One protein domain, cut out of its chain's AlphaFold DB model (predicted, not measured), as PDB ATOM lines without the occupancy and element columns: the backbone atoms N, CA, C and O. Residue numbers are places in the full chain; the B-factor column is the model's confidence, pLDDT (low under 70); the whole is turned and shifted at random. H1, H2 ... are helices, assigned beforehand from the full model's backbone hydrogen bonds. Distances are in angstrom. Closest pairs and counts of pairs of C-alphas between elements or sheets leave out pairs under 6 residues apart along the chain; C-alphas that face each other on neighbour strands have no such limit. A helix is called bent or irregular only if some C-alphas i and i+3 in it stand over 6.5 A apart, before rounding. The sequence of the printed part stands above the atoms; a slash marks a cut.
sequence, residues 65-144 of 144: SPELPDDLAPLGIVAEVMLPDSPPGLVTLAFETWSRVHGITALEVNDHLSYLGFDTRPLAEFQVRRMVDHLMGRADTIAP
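This is residues 65 to 144 of the 144 residues of the protein "WHG domain-containing protein" of Acidimicrobiia bacterium (UniProt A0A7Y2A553). The model is a helical hairpin, the long H2 and the shorter H3 side by side, with H1 set crosswise at the end of H2 where H2 begins. The loop that turns H2 back into H3 lies at the far end of the hairpin from H1, and H3 stays clear of H1. The printed part has 80 residues, with three named helices in the order H1, H2, H3 and no named strand; the class is all helix. The whole is loose, with a radius of gyration of the C-alphas of 15.9 A, and its C-alphas span 45 by 32 by 21 A along the three main axes.

Start with H2, residues 89 to 109, the longest helix. Look next at H3, residues 121 to 135, which touches H2; their closest C-alphas, those of Ile 104 and Ala 124, are 6.6 A apart. The two run opposite ways at a shallow tilt of 9 degrees, and their centres are 11.4 A apart: they form a helical hairpin. Now go back to H1, residues 70 to 82, which touches H2 with 4 pairs of C-alphas within 8 A. The closest C-alphas there are those of Ala 79 and Val 91, 6.0 A apart, and H2 touches H1 with residues 89 to 91 alone. The lines of H1 and H2 are about perpendicular, at 85 degrees. H1 and H3 are apart. In H2 and H3 every pair of O i and N i+4 is within hydrogen-bond range; in H1 5 of 9 are.

Find C-alpha 89 at (-42.360, -29.770, 1.943); from there H2 runs 30.1 A to C-alpha 109 at (-20.603, -16.172, 17.639). H3 measures 21.3 A from its first C-alpha to its last, C-alpha 135 at (-40.510, -31.674, 13.877). For H1, begin at C-alpha 70 at (-48.561, -21.841, -4.272) and go 19.1 A to C-alpha 82. H1 is irregular: the C-alphas of Asp 71 and Pro 74 are 7.7 A apart, where about 5 A is found in a regular helix, and its line is a rough one.

The two C-alphas farthest apart are those of Asp 85 and Gly 117, at 46.8 A. The printed part runs from residue 65 to residue 144, the chain's last residue, and has no cut. The link from H1 to H2 is short, with 6 residues, and the link from H2 to H3 is long, with 11 residues. The mean pLDDT of the printed part is 88.7; look to residues 138 to 144 for the values under 70.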
ATOM      1  N   SER A  65     -44.638 -34.143   6.194       91.62
ATOM      2  CA  SER A  65     -44.284 -33.105   5.229       91.62
ATOM      3  C   SER A  65     -45.426 -32.086   5.137       91.62
ATOM      4  O   SER A  65     -46.567 -32.508   4.935       91.62
ATOM      5  N   PRO A  66     -45.162 -30.779   5.303       91.06
ATOM      6  CA  PRO A  66     -46.177 -29.761   5.092       91.06
ATOM      7  C   PRO A  66     -46.525 -29.647   3.604       91.06
ATOM      8  O   PRO A  66     -45.675 -29.853   2.735       91.06
ATOM      9  N   GLU A  67     -47.762 -29.260   3.308       90.69
ATOM     10  CA  GLU A  67     -48.121 -28.827   1.958       90.69
ATOM     11  C   GLU A  67     -47.391 -27.517   1.633       90.69
ATOM     12  O   GLU A  67     -47.317 -26.610   2.467       90.69
ATOM     13  N   LEU A  68     -46.823 -27.428   0.428       88.88
ATOM     14  CA  LEU A  68     -46.235 -26.182  -0.051       88.88
ATOM     15  C   LEU A  68     -47.356 -25.262  -0.543       88.88
ATOM     16  O   LEU A  68     -48.116 -25.683  -1.416       88.88
ATOM     17  N   PRO A  69     -47.456 -24.023  -0.037       90.31
ATOM     18  CA  PRO A  69     -48.360 -23.049  -0.621       90.31
ATOM     19  C   PRO A  69     -47.883 -22.641  -2.026       90.31
ATOM     20  O   PRO A  69     -46.701 -22.767  -2.360       90.31
ATOM     21  N   ASP A  70     -48.808 -22.145  -2.852       90.62
ATOM     22  CA  ASP A  70     -48.561 -21.841  -4.272       90.62
ATOM     23  C   ASP A  70     -47.419 -20.832  -4.492       90.62
ATOM     24  O   ASP A  70     -46.688 -20.909  -5.481       90.62
ATOM     25  N   ASP A  71     -47.229 -19.897  -3.560       92.38
ATOM     26  CA  ASP A  71     -46.151 -18.904  -3.598       92.38
ATOM     27  C   ASP A  71     -44.751 -19.516  -3.409       92.38
ATOM     28  O   ASP A  71     -43.754 -18.917  -3.820       92.38
ATOM     29  N   LEU A  72     -44.667 -20.739  -2.875       91.31
ATOM     30  CA  LEU A  72     -43.442 -21.526  -2.742       91.31
ATOM     31  C   LEU A  72     -43.273 -22.580  -3.848       91.31
ATOM     32  O   LEU A  72     -42.368 -23.410  -3.754       91.31
ATOM     33  N   ALA A  73     -44.055 -22.542  -4.933       89.62
ATOM     34  CA  ALA A  73     -43.876 -23.455  -6.068       89.62
ATOM     35  C   ALA A  73     -42.425 -23.515  -6.615       89.62
ATOM     36  O   ALA A  73     -41.949 -24.622  -6.889       89.62
ATOM     37  N   PRO A  74     -41.656 -22.404  -6.708       93.00
ATOM     38  CA  PRO A  74     -40.245 -22.468  -7.104       93.00
ATOM     39  C   PRO A  74     -39.368 -23.301  -6.157       93.00
ATOM     40  O   PRO A  74     -38.410 -23.933  -6.603       93.00
ATOM     41  N   LEU A  75     -39.698 -23.347  -4.859       89.81
ATOM     42  CA  LEU A  75     -39.000 -24.194  -3.889       89.81
ATOM     43  C   LEU A  75     -39.258 -25.681  -4.156       89.81
ATOM     44  O   LEU A  75     -38.375 -26.496  -3.908       89.81
ATOM     45  N   GLY A  76     -40.419 -26.033  -4.716       89.94
ATOM     46  CA  GLY A  76     -40.716 -27.393  -5.167       89.94
ATOM     47  C   GLY A  76     -39.718 -27.895  -6.214       89.94
ATOM     48  O   GLY A  76     -39.186 -28.990  -6.069       89.94
ATOM     49  N   ILE A  77     -39.368 -27.056  -7.194       89.94
ATOM     50  CA  ILE A  77     -38.369 -27.383  -8.229       89.94
ATOM     51  C   ILE A  77     -36.986 -27.599  -7.599       89.94
ATOM     52  O   ILE A  77     -36.272 -28.541  -7.930       89.94
ATOM     53  N   VAL A  78     -36.605 -26.737  -6.655       89.75
ATOM     54  CA  VAL A  78     -35.351 -26.894  -5.904       89.75
ATOM     55  C   VAL A  78     -35.367 -28.188  -5.087       89.75
ATOM     56  O   VAL A  78     -34.354 -28.887  -5.012       89.75
ATOM     57  N   ALA A  79     -36.512 -28.538  -4.503       91.69
ATOM     58  CA  ALA A  79     -36.661 -29.738  -3.700       91.69
ATOM     59  C   ALA A  79     -36.514 -31.027  -4.514       91.69
ATOM     60  O   ALA A  79     -35.887 -31.959  -4.019       91.69
ATOM     61  N   GLU A  80     -36.982 -31.057  -5.766       90.56
ATOM     62  CA  GLU A  80     -36.764 -32.191  -6.680       90.56
ATOM     63  C   GLU A  80     -35.273 -32.489  -6.894       90.56
ATOM     64  O   GLU A  80     -34.884 -33.646  -7.048       90.56
ATOM     65  N   VAL A  81     -34.424 -31.457  -6.856       89.94
ATOM     66  CA  VAL A  81     -32.966 -31.596  -6.989       89.94
ATOM     67  C   VAL A  81     -32.306 -31.932  -5.651       89.94
ATOM     68  O   VAL A  81     -31.427 -32.789  -5.590       89.94
ATOM     69  N   MET A  82     -32.698 -31.249  -4.572       90.06
ATOM     70  CA  MET A  82     -32.060 -31.390  -3.256       90.06
ATOM     71  C   MET A  82     -32.424 -32.693  -2.545       90.06
ATOM     72  O   MET A  82     -31.613 -33.226  -1.785       90.06
ATOM     73  N   LEU A  83     -33.644 -33.184  -2.746       91.44
ATOM     74  CA  LEU A  83     -34.164 -34.366  -2.075       91.44
ATOM     75  C   LEU A  83     -35.077 -35.165  -3.027       91.44
ATOM     76  O   LEU A  83     -36.299 -35.164  -2.849       91.44
ATOM     77  N   PRO A  84     -34.495 -35.855  -4.029       90.44
ATOM     78  CA  PRO A  84     -35.253 -36.667  -4.975       90.44
ATOM     79  C   PRO A  84     -36.125 -37.712  -4.270       90.44
ATOM     80  O   PRO A  84     -35.803 -38.181  -3.173       90.44
ATOM     81  N   ASP A  85     -37.239 -38.075  -4.909       90.38
ATOM     82  CA  ASP A  85     -38.186 -39.096  -4.438       90.38
ATOM     83  C   ASP A  85     -38.818 -38.812  -3.060       90.38
ATOM     84  O   ASP A  85     -39.382 -39.705  -2.423       90.38
ATOM     85  N   SER A  86     -38.746 -37.564  -2.587       93.88
ATOM     86  CA  SER A  86     -39.305 -37.135  -1.304       93.88
ATOM     87  C   SER A  86     -40.297 -35.981  -1.474       93.88
ATOM     88  O   SER A  86     -40.152 -35.178  -2.397       93.88
ATOM     89  N   PRO A  87     -41.295 -35.837  -0.581       94.06
ATOM     90  CA  PRO A  87     -42.214 -34.709  -0.644       94.06
ATOM     91  C   PRO A  87     -41.484 -33.362  -0.500       94.06
ATOM     92  O   PRO A  87     -40.667 -33.201   0.417       94.06
ATOM     93  N   PRO A  88     -41.807 -32.361  -1.336       92.44
ATOM     94  CA  PRO A  88     -41.031 -31.126  -1.416       92.44
ATOM     95  C   PRO A  88     -41.139 -30.263  -0.146       92.44
ATOM     96  O   PRO A  88     -40.211 -29.526   0.185       92.44
ATOM     97  N   GLY A  89     -42.205 -30.430   0.644       93.12
ATOM     98  CA  GLY A  89     -42.360 -29.770   1.943       93.12
ATOM     99  C   GLY A  89     -41.278 -30.124   2.970       93.12
ATOM    100  O   GLY A  89     -41.042 -29.359   3.905       93.12
ATOM    101  N   LEU A  90     -40.559 -31.244   2.800       93.94
ATOM    102  CA  LEU A  90     -39.436 -31.585   3.682       93.94
ATOM    103  C   LEU A  90     -38.272 -30.593   3.554       93.94
ATOM    104  O   LEU A  90     -37.556 -30.368   4.530       93.94
ATOM    105  N   VAL A  91     -38.099 -29.964   2.390       93.44
ATOM    106  CA  VAL A  91     -37.070 -28.936   2.189       93.44
ATOM    107  C   VAL A  91     -37.414 -27.661   2.956       93.44
ATOM    108  O   VAL A  91     -36.528 -27.062   3.564       93.44
ATOM    109  N   THR A  92     -38.695 -27.296   3.045       91.94
ATOM    110  CA  THR A  92     -39.146 -26.194   3.910       91.94
ATOM    111  C   THR A  92     -38.818 -26.468   5.374       91.94
ATOM    112  O   THR A  92     -38.244 -25.609   6.040       91.94
ATOM    113  N   LEU A  93     -39.088 -27.686   5.861       92.25
ATOM    114  CA  LEU A  93     -38.706 -28.081   7.222       92.25
ATOM    115  C   LEU A  93     -37.189 -28.025   7.429       92.25
ATOM    116  O   LEU A  93     -36.730 -27.611   8.495       92.25
ATOM    117  N   ALA A  94     -36.395 -28.406   6.425       92.62
ATOM    118  CA  ALA A  94     -34.941 -28.311   6.492       92.62
ATOM    119  C   ALA A  94     -34.479 -26.855   6.645       92.62
ATOM    120  O   ALA A  94     -33.678 -26.564   7.533       92.62
ATOM    121  N   PHE A  95     -35.018 -25.932   5.842       92.12
ATOM    122  CA  PHE A  95     -34.690 -24.507   5.939       92.12
ATOM    123  C   PHE A  95     -35.178 -23.870   7.239       92.12
ATOM    124  O   PHE A  95     -34.441 -23.080   7.827       92.12
ATOM    125  N   GLU A  96     -36.361 -24.234   7.737       91.69
ATOM    126  CA  GLU A  96     -36.836 -23.781   9.048       91.69
ATOM    127  C   GLU A  96     -35.872 -24.232  10.155       91.69
ATOM    128  O   GLU A  96     -35.400 -23.428  10.964       91.69
ATOM    129  N   THR A  97     -35.532 -25.522  10.154       92.94
ATOM    130  CA  THR A  97     -34.647 -26.131  11.152       92.94
ATOM    131  C   THR A  97     -33.259 -25.491  11.115       92.94
ATOM    132  O   THR A  97     -32.716 -25.104  12.152       92.94
ATOM    133  N   TRP A  98     -32.694 -25.329   9.917       93.75
ATOM    134  CA  TRP A  98     -31.406 -24.676   9.722       93.75
ATOM    135  C   TRP A  98     -31.425 -23.227  10.202       93.75
ATOM    136  O   TRP A  98     -30.548 -22.839  10.965       93.75
ATOM    137  N   SER A  99     -32.445 -22.449   9.831       94.50
ATOM    138  CA  SER A  99     -32.551 -21.030  10.199       94.50
ATOM    139  C   SER A  99     -32.548 -20.826  11.714       94.50
ATOM    140  O   SER A  99     -31.910 -19.903  12.215       94.50
ATOM    141  N   ARG A 100     -33.213 -21.711  12.464       94.19
ATOM    142  CA  ARG A 100     -33.284 -21.636  13.932       94.19
ATOM    143  C   ARG A 100     -31.938 -21.951  14.585       94.19
ATOM    144  O   ARG A 100     -31.490 -21.200  15.447       94.19
ATOM    145  N   VAL A 101     -31.276 -23.028  14.154       94.75
ATOM    146  CA  VAL A 101     -29.950 -23.426  14.671       94.75
ATOM    147  C   VAL A 101     -28.883 -22.407  14.296       94.75
ATOM    148  O   VAL A 101     -28.075 -22.012  15.136       94.75
ATOM    149  N   HIS A 102     -28.891 -21.967  13.041       96.00
ATOM    150  CA  HIS A 102     -27.983 -20.949  12.545       96.00
ATOM    151  C   HIS A 102     -28.184 -19.634  13.295       96.00
ATOM    152  O   HIS A 102     -27.210 -19.054  13.757       96.00
ATOM    153  N   GLY A 103     -29.434 -19.211  13.507       96.12
ATOM    154  CA  GLY A 103     -29.764 -17.983  14.224       96.12
ATOM    155  C   GLY A 103     -29.204 -17.953  15.646       96.12
ATOM    156  O   GLY A 103     -28.477 -17.023  15.986       96.12
ATOM    157  N   ILE A 104     -29.473 -18.976  16.468       96.06
ATOM    158  CA  ILE A 104     -28.927 -19.014  17.837       96.06
ATOM    159  C   ILE A 104     -27.394 -19.084  17.835       96.06
ATOM    160  O   ILE A 104     -26.749 -18.400  18.623       96.06
ATOM    161  N   THR A 105     -26.804 -19.831  16.899       97.06
ATOM    162  CA  THR A 105     -25.345 -19.942  16.765       97.06
ATOM    163  C   THR A 105     -24.714 -18.609  16.359       97.06
ATOM    164  O   THR A 105     -23.728 -18.195  16.955       97.06
ATOM    165  N   ALA A 106     -25.295 -17.895  15.393       97.69
ATOM    166  CA  ALA A 106     -24.815 -16.589  14.951       97.69
ATOM    167  C   ALA A 106     -24.924 -15.537  16.062       97.69
ATOM    168  O   ALA A 106     -24.037 -14.696  16.193       97.69
ATOM    169  N   LEU A 107     -25.980 -15.597  16.881       97.38
ATOM    170  CA  LEU A 107     -26.123 -14.742  18.060       97.38
ATOM    171  C   LEU A 107     -25.020 -15.007  19.098       97.38
ATOM    172  O   LEU A 107     -24.526 -14.059  19.701       97.38
ATOM    173  N   GLU A 108     -24.618 -16.266  19.293       96.94
ATOM    174  CA  GLU A 108     -23.488 -16.623  20.162       96.94
ATOM    175  C   GLU A 108     -22.146 -16.165  19.582       96.94
ATOM    176  O   GLU A 108     -21.378 -15.499  20.268       96.94
ATOM    177  N   VAL A 109     -21.874 -16.487  18.313       98.06
ATOM    178  CA  VAL A 109     -20.603 -16.172  17.639       98.06
ATOM    179  C   VAL A 109     -20.340 -14.665  17.593       98.06
ATOM    180  O   VAL A 109     -19.200 -14.238  17.750       98.06
ATOM    181  N   ASN A 110     -21.386 -13.859  17.402       96.94
ATOM    182  CA  ASN A 110     -21.278 -12.403  17.283       96.94
ATOM    183  C   ASN A 110     -21.504 -11.657  18.610       96.94
ATOM    184  O   ASN A 110     -21.788 -10.464  18.602       96.94
ATOM    185  N   ASP A 111     -21.391 -12.350  19.747       95.44
ATOM    186  CA  ASP A 111     -21.488 -11.777  21.098       95.44
ATOM    187  C   ASP A 111     -22.831 -11.087  21.422       95.44
ATOM    188  O   ASP A 111     -22.970 -10.367  22.408       95.44
ATOM    189  N   HIS A 112     -23.887 -11.346  20.645       97.00
ATOM    190  CA  HIS A 112     -25.204 -10.736  20.850       97.00
ATOM    191  C   HIS A 112     -25.959 -11.292  22.065       97.00
ATOM    192  O   HIS A 112     -27.041 -10.802  22.380       97.00
ATOM    193  N   LEU A 113     -25.422 -12.305  22.748       95.94
ATOM    194  CA  LEU A 113     -26.015 -12.919  23.941       95.94
ATOM    195  C   LEU A 113     -25.204 -12.675  25.220       95.94
ATOM    196  O   LEU A 113     -25.626 -13.117  26.288       95.94
ATOM    197  N   SER A 114     -24.076 -11.961  25.150       92.88
ATOM    198  CA  SER A 114     -23.186 -11.764  26.303       92.88
ATOM    199  C   SER A 114     -23.857 -11.056  27.480       92.88
ATOM    200  O   SER A 114     -23.557 -11.349  28.640       92.88
ATOM    201  N   TYR A 115     -24.849 -10.203  27.204       94.75
ATOM    202  CA  TYR A 115     -25.648  -9.509  28.219       94.75
ATOM    203  C   TYR A 115     -26.418 -10.448  29.165       94.75
ATOM    204  O   TYR A 115     -26.850 -10.011  30.231       94.75
ATOM    205  N   LEU A 116     -26.600 -11.723  28.799       94.69
ATOM    206  CA  LEU A 116     -27.263 -12.716  29.645       94.69
ATOM    207  C   LEU A 116     -26.420 -13.110  30.869       94.69
ATOM    208  O   LEU A 116     -26.980 -13.555  31.868       94.69
ATOM    209  N   GLY A 117     -25.094 -12.940  30.819       94.19
ATOM    210  CA  GLY A 117     -24.209 -13.175  31.964       94.19
ATOM    211  C   GLY A 117     -24.025 -14.646  32.366       94.19
ATOM    212  O   GLY A 117     -23.614 -14.913  33.495       94.19
ATOM    213  N   PHE A 118     -24.325 -15.602  31.480       92.69
ATOM    214  CA  PHE A 118     -24.114 -17.039  31.700       92.69
ATOM    215  C   PHE A 118     -23.699 -17.759  30.400       92.69
ATOM    216  O   PHE A 118     -23.842 -17.206  29.312       92.69
ATOM    217  N   ASP A 119     -23.188 -18.994  30.507       92.94
ATOM    218  CA  ASP A 119     -22.861 -19.847  29.348       92.94
ATOM    219  C   ASP A 119     -24.122 -20.189  28.543       92.94
ATOM    220  O   ASP A 119     -25.021 -20.860  29.042       92.94
ATOM    221  N   THR A 120     -24.190 -19.771  27.283       95.00
ATOM    222  CA  THR A 120     -25.363 -19.950  26.419       95.00
ATOM    223  C   THR A 120     -25.554 -21.380  25.908       95.00
ATOM    224  O   THR A 120     -26.632 -21.695  25.399       95.00
ATOM    225  N   ARG A 121     -24.592 -22.294  26.105       95.31
ATOM    226  CA  ARG A 121     -24.707 -23.692  25.646       95.31
ATOM    227  C   ARG A 121     -26.015 -24.382  26.072       95.31
ATOM    228  O   ARG A 121     -26.660 -24.974  25.202       95.31
ATOM    229  N   PRO A 122     -26.476 -24.320  27.339       95.56
ATOM    230  CA  PRO A 122     -27.729 -24.958  27.741       95.56
ATOM    231  C   PRO A 122     -28.960 -24.345  27.061       95.56
ATOM    232  O   PRO A 122     -29.936 -25.054  26.814       95.56
ATOM    233  N   LEU A 123     -28.921 -23.048  26.723       94.00
ATOM    234  CA  LEU A 123     -29.976 -22.389  25.950       94.00
ATOM    235  C   LEU A 123     -30.020 -22.947  24.521       94.00
ATOM    236  O   LEU A 123     -31.100 -23.320  24.057       94.00
ATOM    237  N   ALA A 124     -28.870 -23.067  23.852       94.88
ATOM    238  CA  ALA A 124     -28.785 -23.687  22.531       94.88
ATOM    239  C   ALA A 124     -29.281 -25.142  22.554       94.88
ATOM    240  O   ALA A 124     -30.139 -25.515  21.752       94.88
ATOM    241  N   GLU A 125     -28.836 -25.954  23.519       95.38
ATOM    242  CA  GLU A 125     -29.290 -27.344  23.677       95.38
ATOM    243  C   GLU A 125     -30.805 -27.441  23.904       95.38
ATOM    244  O   GLU A 125     -31.474 -28.329  23.365       95.38
ATOM    245  N   PHE A 126     -31.375 -26.530  24.694       94.38
ATOM    246  CA  PHE A 126     -32.816 -26.463  24.906       94.38
ATOM    247  C   PHE A 126     -33.567 -26.123  23.610       94.38
ATOM    248  O   PHE A 126     -34.535 -26.805  23.268       94.38
ATOM    249  N   GLN A 127     -33.111 -25.115  22.860       94.00
ATOM    250  CA  GLN A 127     -33.748 -24.714  21.603       94.00
ATOM    251  C   GLN A 127     -33.665 -25.805  20.531       94.00
ATOM    252  O   GLN A 127     -34.676 -26.108  19.893       94.00
ATOM    253  N   VAL A 128     -32.499 -26.441  20.373       93.56
ATOM    254  CA  VAL A 128     -32.295 -27.539  19.418       93.56
ATOM    255  C   VAL A 128     -33.212 -28.715  19.740       93.56
ATOM    256  O   VAL A 128     -33.870 -29.251  18.848       93.56
ATOM    257  N   ARG A 129     -33.303 -29.106  21.015       92.56
ATOM    258  CA  ARG A 129     -34.192 -30.185  21.461       92.56
ATOM    259  C   ARG A 129     -35.655 -29.867  21.179       92.56
ATOM    260  O   ARG A 129     -36.321 -30.663  20.528       92.56
ATOM    261  N   ARG A 130     -36.122 -28.680  21.580       91.56
ATOM    262  CA  ARG A 130     -37.506 -28.235  21.362       91.56
ATOM    263  C   ARG A 130     -37.874 -28.216  19.878       91.56
ATOM    264  O   ARG A 130     -38.983 -28.586  19.513       91.56
ATOM    265  N   MET A 131     -36.951 -27.784  19.026       91.12
ATOM    266  CA  MET A 131     -37.138 -27.786  17.579       91.12
ATOM    267  C   MET A 131     -37.246 -29.213  17.023       91.12
ATOM    268  O   MET A 131     -38.155 -29.492  16.251       91.12
ATOM    269  N   VAL A 132     -36.373 -30.132  17.446       90.00
ATOM    270  CA  VAL A 132     -36.447 -31.542  17.027       90.00
ATOM    271  C   VAL A 132     -37.745 -32.199  17.509       90.00
ATOM    272  O   VAL A 132     -38.377 -32.922  16.742       90.00
ATOM    273  N   ASP A 133     -38.191 -31.912  18.734       89.44
ATOM    274  CA  ASP A 133     -39.476 -32.396  19.251       89.44
ATOM    275  C   ASP A 133     -40.662 -31.845  18.446       89.44
ATOM    276  O   ASP A 133     -41.601 -32.585  18.151       89.44
ATOM    277  N   HIS A 134     -40.599 -30.576  18.030       86.94
ATOM    278  CA  HIS A 134     -41.607 -29.969  17.160       86.94
ATOM    279  C   HIS A 134     -41.693 -30.665  15.798       86.94
ATOM    280  O   HIS A 134     -42.789 -31.034  15.385       86.94
ATOM    281  N   LEU A 135     -40.552 -30.935  15.148       86.88
ATOM    282  CA  LEU A 135     -40.510 -31.674  13.877       86.88
ATOM    283  C   LEU A 135     -41.152 -33.058  13.993       86.88
ATOM    284  O   LEU A 135     -41.826 -33.508  13.073       86.88
ATOM    285  N   MET A 136     -40.956 -33.728  15.132       84.25
ATOM    286  CA  MET A 136     -41.489 -35.068  15.371       84.25
ATOM    287  C   MET A 136     -42.971 -35.088  15.782       84.25
ATOM    288  O   MET A 136     -43.483 -36.144  16.150       84.25
ATOM    289  N   GLY A 137     -43.656 -33.938  15.812       79.62
ATOM    290  CA  GLY A 137     -45.024 -33.844  16.334       79.62
ATOM    291  C   GLY A 137     -45.128 -34.180  17.829       79.62
ATOM    292  O   GLY A 137     -46.194 -34.542  18.314       79.62
ATOM    293  N   ARG A 138     -44.009 -34.093  18.560       68.88
ATOM    294  CA  ARG A 138     -43.884 -34.408  19.994       68.88
ATOM    295  C   ARG A 138     -43.895 -33.160  20.874       68.88
ATOM    296  O   ARG A 138     -43.693 -33.268  22.079       68.88
ATOM    297  N   ALA A 139     -44.081 -31.981  20.285       54.47
ATOM    298  CA  ALA A 139     -44.212 -30.747  21.039       54.47
ATOM    299  C   ALA A 139     -45.615 -30.655  21.649       54.47
ATOM    300  O   ALA A 139     -46.609 -30.621  20.923       54.47
ATOM    301  N   ASP A 140     -45.666 -30.582  22.980       44.97
ATOM    302  CA  ASP A 140     -46.879 -30.269  23.724       44.97
ATOM    303  C   ASP A 140     -47.534 -29.010  23.153       44.97
ATOM    304  O   ASP A 140     -46.882 -27.982  22.923       44.97
ATOM    305  N   THR A 141     -48.846 -29.107  22.938       40.75
ATOM    306  CA  THR A 141     -49.727 -27.965  22.739       40.75
ATOM    307  C   THR A 141     -49.404 -26.951  23.829       40.75
ATOM    308  O   THR A 141     -49.580 -27.234  25.013       40.75
ATOM    309  N   ILE A 142     -48.894 -25.780  23.446       41.12
ATOM    310  CA  ILE A 142     -48.824 -24.652  24.368       41.12
ATOM    311  C   ILE A 142     -50.285 -24.330  24.682       41.12
ATOM    312  O   ILE A 142     -50.988 -23.765  23.845       41.12
ATOM    313  N   ALA A 143     -50.767 -24.787  25.838       32.44
ATOM    314  CA  ALA A 143     -51.994 -24.256  26.398       32.44
ATOM    315  C   ALA A 143     -51.778 -22.741  26.591       32.44
ATOM    316  O   ALA A 143     -50.693 -22.362  27.047       32.44
ATOM    317  N   PRO A 144     -52.742 -21.907  26.164       47.53
ATOM    318  CA  PRO A 144     -52.619 -20.451  26.180       47.53
ATOM    319  C   PRO A 144     -52.415 -19.878  27.585       47.53
ATOM    320  O   PRO A 144     -52.892 -20.499  28.563       47.53
TER     321      PRO A 144